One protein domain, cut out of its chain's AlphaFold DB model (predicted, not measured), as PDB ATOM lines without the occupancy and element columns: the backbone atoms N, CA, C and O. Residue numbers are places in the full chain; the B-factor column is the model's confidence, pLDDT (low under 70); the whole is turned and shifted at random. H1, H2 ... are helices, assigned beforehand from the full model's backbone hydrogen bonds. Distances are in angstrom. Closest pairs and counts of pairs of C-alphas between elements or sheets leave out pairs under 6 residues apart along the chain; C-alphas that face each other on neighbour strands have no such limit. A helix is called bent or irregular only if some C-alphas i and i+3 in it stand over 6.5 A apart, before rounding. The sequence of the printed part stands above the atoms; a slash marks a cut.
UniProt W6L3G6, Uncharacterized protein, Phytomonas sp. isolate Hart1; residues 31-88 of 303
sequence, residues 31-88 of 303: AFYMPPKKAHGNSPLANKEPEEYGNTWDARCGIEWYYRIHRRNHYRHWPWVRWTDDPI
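What this domain is: This is residues 31 to 88 of the 303 residues of an uncharacterized protein of Phytomonas sp. isolate Hart1 (UniProt W6L3G6). A flat, loose body of loops with little regular structure holds three short helices, H3 in its middle and H1 and H2 at different edges; residues 80 to 88 stick out as a tail. The printed part has 58 residues, with H1, H2 and H3 in chain order and no named strand; the class is all helix, with only 16 residues in named elements. The radius of gyration of the C-alphas is 13.5 A, and the spans are 43 by 33 by 14 A.

How they stand to each other: H3, residues 63 to 69, is close to but not clearly touching H1, residues 38 to 41; their closest C-alphas, of Ile 63 and Gly 41, are 6.7 A apart. H2, residues 50 to 54, is apart from both. Each O i to N i+4 pair in H3 is within hydrogen-bond range; H2 has 0 of 1, but 1 of 2 O i to N i+3 pairs; H1 is too short for an i+4 pair.

Where its parts are: H3 runs 10.1 A from C-alpha 63 at (0.902, 125.454, 71.031) to C-alpha 69 at (7.494, 118.091, 73.235). H1 spans 5.0 A, H2 8.4 A. H2 is irregular: C-alphas 51 and 54 are 7.1 A apart.

The domain as a whole: The farthest C-alphas, of Ala 39 and Ile 88, are 43.4 A apart. The printed part has no cut; both links are short. Model pLDDT is under 70 at residues 31 to 36 and 38 to 41.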
ATOM      1  N   ALA A  31      15.233 130.109  60.673       47.16
ATOM      2  CA  ALA A  31      13.823 129.797  60.649       47.16
ATOM      3  C   ALA A  31      13.562 129.064  61.961       47.16
ATOM      4  O   ALA A  31      13.737 127.851  62.068       47.16
ATOM      5  N   PHE A  32      13.237 129.822  63.006       55.78
ATOM      6  CA  PHE A  32      12.597 129.255  64.179       55.78
ATOM      7  C   PHE A  32      11.411 128.459  63.642       55.78
ATOM      8  O   PHE A  32      10.526 129.068  63.046       55.78
ATOM      9  N   TYR A  33      11.424 127.121  63.742       58.28
ATOM     10  CA  TYR A  33      10.303 126.332  63.229       58.28
ATOM     11  C   TYR A  33       9.042 126.851  63.918       58.28
ATOM     12  O   TYR A  33       8.877 126.660  65.124       58.28
ATOM     13  N   MET A  34       8.203 127.577  63.194       61.81
ATOM     14  CA  MET A  34       6.995 128.131  63.778       61.81
ATOM     15  C   MET A  34       6.061 126.974  64.141       61.81
ATOM     16  O   MET A  34       6.116 125.924  63.491       61.81
ATOM     17  N   PRO A  35       5.239 127.122  65.192       63.44
ATOM     18  CA  PRO A  35       4.230 126.123  65.493       63.44
ATOM     19  C   PRO A  35       3.331 125.904  64.264       63.44
ATOM     20  O   PRO A  35       3.118 126.834  63.475       63.44
ATOM     21  N   PRO A  36       2.818 124.679  64.069       67.31
ATOM     22  CA  PRO A  36       1.958 124.365  62.938       67.31
ATOM     23  C   PRO A  36       0.709 125.260  62.926       67.31
ATOM     24  O   PRO A  36       0.257 125.757  63.960       67.31
ATOM     25  N   LYS A  37       0.131 125.477  61.736       70.88
ATOM     26  CA  LYS A  37      -1.090 126.288  61.561       70.88
ATOM     27  C   LYS A  37      -2.212 125.786  62.486       70.88
ATOM     28  O   LYS A  37      -2.347 124.578  62.672       70.88
ATOM     29  N   LYS A  38      -3.063 126.697  62.987       63.81
ATOM     30  CA  LYS A  38      -4.121 126.426  63.993       63.81
ATOM     31  C   LYS A  38      -4.944 125.151  63.738       63.81
ATOM     32  O   LYS A  38      -5.214 124.416  64.678       63.81
ATOM     33  N   ALA A  39      -5.287 124.852  62.484       60.97
ATOM     34  CA  ALA A  39      -6.057 123.656  62.125       60.97
ATOM     35  C   ALA A  39      -5.334 122.331  62.444       60.97
ATOM     36  O   ALA A  39      -5.971 121.375  62.870       60.97
ATOM     37  N   HIS A  40      -4.006 122.276  62.299       65.44
ATOM     38  CA  HIS A  40      -3.213 121.098  62.668       65.44
ATOM     39  C   HIS A  40      -2.928 121.042  64.174       65.44
ATOM     40  O   HIS A  40      -2.750 119.957  64.714       65.44
ATOM     41  N   GLY A  41      -2.917 122.193  64.856       67.56
ATOM     42  CA  GLY A  41      -2.713 122.276  66.304       67.56
ATOM     43  C   GLY A  41      -3.917 121.834  67.142       67.56
ATOM     44  O   GLY A  41      -3.715 121.405  68.271       67.56
ATOM     45  N   ASN A  42      -5.136 121.909  66.593       80.00
ATOM     46  CA  ASN A  42      -6.387 121.569  67.290       80.00
ATOM     47  C   ASN A  42      -6.906 120.155  66.974       80.00
ATOM     48  O   ASN A  42      -7.988 119.784  67.422       80.00
ATOM     49  N   SER A  43      -6.170 119.371  66.183       86.12
ATOM     50  CA  SER A  43      -6.533 117.977  65.920       86.12
ATOM     51  C   SER A  43      -6.375 117.129  67.193       86.12
ATOM     52  O   SER A  43      -5.364 117.286  67.882       86.12
ATOM     53  N   PRO A  44      -7.285 116.175  67.479       87.50
ATOM     54  CA  PRO A  44      -7.126 115.208  68.575       87.50
ATOM     55  C   PRO A  44      -5.863 114.335  68.477       87.50
ATOM     56  O   PRO A  44      -5.437 113.753  69.475       87.50
ATOM     57  N   LEU A  45      -5.276 114.254  67.277       90.19
ATOM     58  CA  LEU A  45      -4.062 113.491  66.964       90.19
ATOM     59  C   LEU A  45      -2.780 114.327  67.093       90.19
ATOM     60  O   LEU A  45      -1.676 113.798  66.966       90.19
ATOM     61  N   ALA A  46      -2.905 115.644  67.273       89.75
ATOM     62  CA  ALA A  46      -1.748 116.521  67.373       89.75
ATOM     63  C   ALA A  46      -0.885 116.123  68.575       89.75
ATOM     64  O   ALA A  46      -1.420 115.841  69.647       89.75
ATOM     65  N   ASN A  47       0.443 116.167  68.402       89.62
ATOM     66  CA  ASN A  47       1.424 116.005  69.484       89.62
ATOM     67  C   ASN A  47       1.356 114.660  70.242       89.62
ATOM     68  O   ASN A  47       1.879 114.558  71.350       89.62
ATOM     69  N   LYS A  48       0.717 113.639  69.666       92.88
ATOM     70  CA  LYS A  48       0.660 112.282  70.217       92.88
ATOM     71  C   LYS A  48       1.464 111.320  69.362       92.88
ATOM     72  O   LYS A  48       1.561 111.496  68.143       92.88
ATOM     73  N   GLU A  49       1.993 110.291  70.005       93.44
ATOM     74  CA  GLU A  49       2.506 109.131  69.287       93.44
ATOM     75  C   GLU A  49       1.333 108.285  68.763       93.44
ATOM     76  O   GLU A  49       0.251 108.314  69.357       93.44
ATOM     77  N   PRO A  50       1.499 107.546  67.648       94.75
ATOM     78  CA  PRO A  50       0.402 106.788  67.044       94.75
ATOM     79  C   PRO A  50      -0.287 105.793  67.987       94.75
ATOM     80  O   PRO A  50      -1.494 105.590  67.880       94.75
ATOM     81  N   GLU A  51       0.456 105.216  68.932       94.81
ATOM     82  CA  GLU A  51      -0.056 104.285  69.946       94.81
ATOM     83  C   GLU A  51      -1.053 104.962  70.906       94.81
ATOM     84  O   GLU A  51      -2.018 104.348  71.356       94.81
ATOM     85  N   GLU A  52      -0.887 106.263  71.164       95.19
ATOM     86  CA  GLU A  52      -1.739 107.040  72.070       95.19
ATOM     87  C   GLU A  52      -2.984 107.629  71.380       95.19
ATOM     88  O   GLU A  52      -3.802 108.285  72.029       95.19
ATOM     89  N   TYR A  53      -3.165 107.435  70.069       94.19
ATOM     90  CA  TYR A  53      -4.291 108.026  69.333       94.19
ATOM     91  C   TYR A  53      -5.660 107.533  69.812       94.19
ATOM     92  O   TYR A  53      -6.630 108.289  69.739       94.19
ATOM     93  N   GLY A  54      -5.737 106.312  70.351       93.50
ATOM     94  CA  GLY A  54      -6.960 105.783  70.961       93.50
ATOM     95  C   GLY A  54      -7.416 106.571  72.197       93.50
ATOM     96  O   GLY A  54      -8.609 106.615  72.498       93.50
ATOM     97  N   ASN A  55      -6.496 107.259  72.880       94.44
ATOM     98  CA  ASN A  55      -6.791 108.052  74.070       94.44
ATOM     99  C   ASN A  55      -7.356 109.418  73.675       94.44
ATOM    100  O   ASN A  55      -6.640 110.416  73.622       94.44
ATOM    101  N   THR A  56      -8.653 109.492  73.389       92.50
ATOM    102  CA  THR A  56      -9.332 110.753  73.032       92.50
ATOM    103  C   THR A  56      -9.559 111.687  74.221       92.50
ATOM    104  O   THR A  56      -9.745 112.886  74.021       92.50
ATOM    105  N   TRP A  57      -9.508 111.158  75.444       91.94
ATOM    106  CA  TRP A  57      -9.786 111.874  76.691       91.94
ATOM    107  C   TRP A  57      -8.656 112.821  77.140       91.94
ATOM    108  O   TRP A  57      -8.945 113.841  77.758       91.94
ATOM    109  N   ASP A  58      -7.393 112.544  76.791       91.56
ATOM    110  CA  ASP A  58      -6.253 113.454  77.009       91.56
ATOM    111  C   ASP A  58      -5.838 114.091  75.679       91.56
ATOM    112  O   ASP A  58      -5.039 113.543  74.918       91.56
ATOM    113  N   ALA A  59      -6.421 115.234  75.328       89.44
ATOM    114  CA  ALA A  59      -6.039 115.950  74.118       89.44
ATOM    115  C   ALA A  59      -4.744 116.756  74.338       89.44
ATOM    116  O   ALA A  59      -4.762 117.835  74.925       89.44
ATOM    117  N   ARG A  60      -3.623 116.302  73.761       90.00
ATOM    118  CA  ARG A  60      -2.333 117.033  73.746       90.00
ATOM    119  C   ARG A  60      -2.264 118.129  72.670       90.00
ATOM    120  O   ARG A  60      -1.201 118.465  72.145       90.00
ATOM    121  N   CYS A  61      -3.409 118.698  72.308       87.88
ATOM    122  CA  CYS A  61      -3.504 119.756  71.311       87.88
ATOM    123  C   CYS A  61      -2.981 121.103  71.846       87.88
ATOM    124  O   CYS A  61      -2.841 121.317  73.048       87.88
ATOM    125  N   GLY A  62      -2.725 122.044  70.939       87.06
ATOM    126  CA  GLY A  62      -2.311 123.405  71.281       87.06
ATOM    127  C   GLY A  62      -0.801 123.664  71.222       87.06
ATOM    128  O   GLY A  62       0.038 122.769  71.102       87.06
ATOM    129  N   ILE A  63      -0.462 124.955  71.262       86.06
ATOM    130  CA  ILE A  63       0.902 125.454  71.031       86.06
ATOM    131  C   ILE A  63       1.828 125.133  72.212       86.06
ATOM    132  O   ILE A  63       3.007 124.848  72.004       86.06
ATOM    133  N   GLU A  64       1.315 125.140  73.444       87.06
ATOM    134  CA  GLU A  64       2.124 124.812  74.622       87.06
ATOM    135  C   GLU A  64       2.622 123.370  74.592       87.06
ATOM    136  O   GLU A  64       3.813 123.140  74.785       87.06
ATOM    137  N   TRP A  65       1.745 122.410  74.286       89.44
ATOM    138  CA  TRP A  65       2.118 121.002  74.148       89.44
ATOM    139  C   TRP A  65       3.155 120.788  73.047       89.44
ATOM    140  O   TRP A  65       4.140 120.082  73.263       89.44
ATOM    141  N   TYR A  66       3.007 121.489  71.919       88.19
ATOM    142  CA  TYR A  66       4.020 121.502  70.864       88.19
ATOM    143  C   TYR A  66       5.381 121.995  71.392       88.19
ATOM    144  O   TYR A  66       6.414 121.371  71.144       88.19
ATOM    145  N   TYR A  67       5.413 123.082  72.171       89.69
ATOM    146  CA  TYR A  67       6.661 123.580  72.759       89.69
ATOM    147  C   TYR A  67       7.230 122.692  73.867       89.69
ATOM    148  O   TYR A  67       8.454 122.632  73.987       89.69
ATOM    149  N   ARG A  68       6.394 121.990  74.639       91.31
ATOM    150  CA  ARG A  68       6.835 121.010  75.646       91.31
ATOM    151  C   ARG A  68       7.546 119.831  74.990       91.31
ATOM    152  O   ARG A  68       8.671 119.513  75.364       91.31
ATOM    153  N   ILE A  69       6.941 119.248  73.955       90.31
ATOM    154  CA  ILE A  69       7.494 118.091  73.235       90.31
ATOM    155  C   ILE A  69       8.774 118.461  72.490       90.31
ATOM    156  O   ILE A  69       9.782 117.768  72.597       90.31
ATOM    157  N   HIS A  70       8.783 119.604  71.801       88.12
ATOM    158  CA  HIS A  70       9.981 120.091  71.114       88.12
ATOM    159  C   HIS A  70      10.972 120.826  72.029       88.12
ATOM    160  O   HIS A  70      11.949 121.384  71.524       88.12
ATOM    161  N   ARG A  71      10.727 120.848  73.348       89.31
ATOM    162  CA  ARG A  71      11.586 121.442  74.384       89.31
ATOM    163  C   ARG A  71      12.054 122.860  74.044       89.31
ATOM    164  O   ARG A  71      13.250 123.147  73.969       89.31
ATOM    165  N   ARG A  72      11.104 123.765  73.798       86.00
ATOM    166  CA  ARG A  72      11.376 125.154  73.387       86.00
ATOM    167  C   ARG A  72      11.049 126.171  74.465       86.00
ATOM    168  O   ARG A  72      10.162 125.954  75.285       86.00
ATOM    169  N   ASN A  73      11.716 127.325  74.390       88.31
ATOM    170  CA  ASN A  73      11.495 128.483  75.258       88.31
ATOM    171  C   ASN A  73      11.507 128.071  76.743       88.31
ATOM    172  O   ASN A  73      12.481 127.482  77.210       88.31
ATOM    173  N   HIS A  74      10.405 128.325  77.452       88.19
ATOM    174  CA  HIS A  74      10.207 127.987  78.859       88.19
ATOM    175  C   HIS A  74      10.290 126.477  79.155       88.19
ATOM    176  O   HIS A  74      10.599 126.098  80.279       88.19
ATOM    177  N   TYR A  75      10.092 125.610  78.155       91.69
ATOM    178  CA  TYR A  75      10.104 124.149  78.301       91.69
ATOM    179  C   TYR A  75      11.410 123.486  77.850       91.69
ATOM    180  O   TYR A  75      11.443 122.281  77.599       91.69
ATOM    181  N   ARG A  76      12.511 124.243  77.750       92.06
ATOM    182  CA  ARG A  76      13.823 123.724  77.321       92.06
ATOM    183  C   ARG A  76      14.275 122.466  78.078       92.06
ATOM    184  O   ARG A  76      14.920 121.602  77.489       92.06
ATOM    185  N   HIS A  77      13.914 122.351  79.356       91.50
ATOM    186  CA  HIS A  77      14.283 121.227  80.226       91.50
ATOM    187  C   HIS A  77      13.085 120.378  80.677       91.50
ATOM    188  O   HIS A  77      13.131 119.772  81.741       91.50
ATOM    189  N   TRP A  78      12.034 120.283  79.865       90.62
ATOM    190  CA  TRP A  78      10.852 119.475  80.176       90.62
ATOM    191  C   TRP A  78      11.121 117.949  80.181       90.62
ATOM    192  O   TRP A  78      11.862 117.476  79.311       90.62
ATOM    193  N   PRO A  79      10.492 117.167  81.084       94.31
ATOM    194  CA  PRO A  79       9.743 117.607  82.266       94.31
ATOM    195  C   PRO A  79      10.683 118.038  83.403       94.31
ATOM    196  O   PRO A  79      11.842 117.621  83.441       94.31
ATOM    197  N   TRP A  80      10.193 118.912  84.290       90.00
ATOM    198  CA  TRP A  80      10.978 119.437  85.420       90.00
ATOM    199  C   TRP A  80      11.151 118.438  86.562       90.00
ATOM    200  O   TRP A  80      12.158 118.507  87.249       90.00
ATOM    201  N   VAL A  81      10.195 117.525  86.729       93.44
ATOM    202  CA  VAL A  81      10.309 116.360  87.611       93.44
ATOM    203  C   VAL A  81      10.409 115.137  86.714       93.44
ATOM    204  O   VAL A  81       9.594 114.973  85.798       93.44
ATOM    205  N   ARG A  82      11.441 114.323  86.922       92.62
ATOM    206  CA  ARG A  82      11.760 113.163  86.087       92.62
ATOM    207  C   ARG A  82      11.827 111.899  86.930       92.62
ATOM    208  O   ARG A  82      11.953 111.953  88.142       92.62
ATOM    209  N   TRP A  83      11.799 110.752  86.258       91.69
ATOM    210  CA  TRP A  83      11.890 109.434  86.896       91.69
ATOM    211  C   TRP A  83      13.109 109.260  87.804       91.69
ATOM    212  O   TRP A  83      13.052 108.512  88.769       91.69
ATOM    213  N   THR A  84      14.210 109.940  87.487       92.00
ATOM    214  CA  THR A  84      15.460 109.896  88.249       92.00
ATOM    215  C   THR A  84      15.496 110.899  89.394       92.00
ATOM    216  O   THR A  84      16.577 111.180  89.881       92.00
ATOM    217  N   ASP A  85      14.380 111.524  89.758       91.31
ATOM    218  CA  ASP A  85      14.297 112.404  90.916       91.31
ATOM    219  C   ASP A  85      13.522 111.646  92.007       91.31
ATOM    220  O   ASP A  85      12.303 111.520  91.925       91.31
ATOM    221  N   ASP A  86      14.222 111.105  93.012       91.19
ATOM    222  CA  ASP A  86      13.621 110.495  94.209       91.19
ATOM    223  C   ASP A  86      13.598 111.538  95.343       91.19
ATOM    224  O   ASP A  86      14.624 111.739  96.004       91.19
ATOM    225  N   PRO A  87      12.463 112.225  95.583       91.00
ATOM    226  CA  PRO A  87      12.356 113.226  96.641       91.00
ATOM    227  C   PRO A  87      12.250 112.617  98.046       91.00
ATOM    228  O   PRO A  87      12.291 113.361  99.022       91.00
ATOM    229  N   ILE A  88      12.068 111.297  98.164       91.25
ATOM    230  CA  ILE A  88      11.907 110.609  99.449       91.25
ATOM    231  C   ILE A  88      13.284 110.241  99.997       91.25
ATOM    232  O   ILE A  88      13.596 110.546 101.145       91.25
TER     233      ILE A  88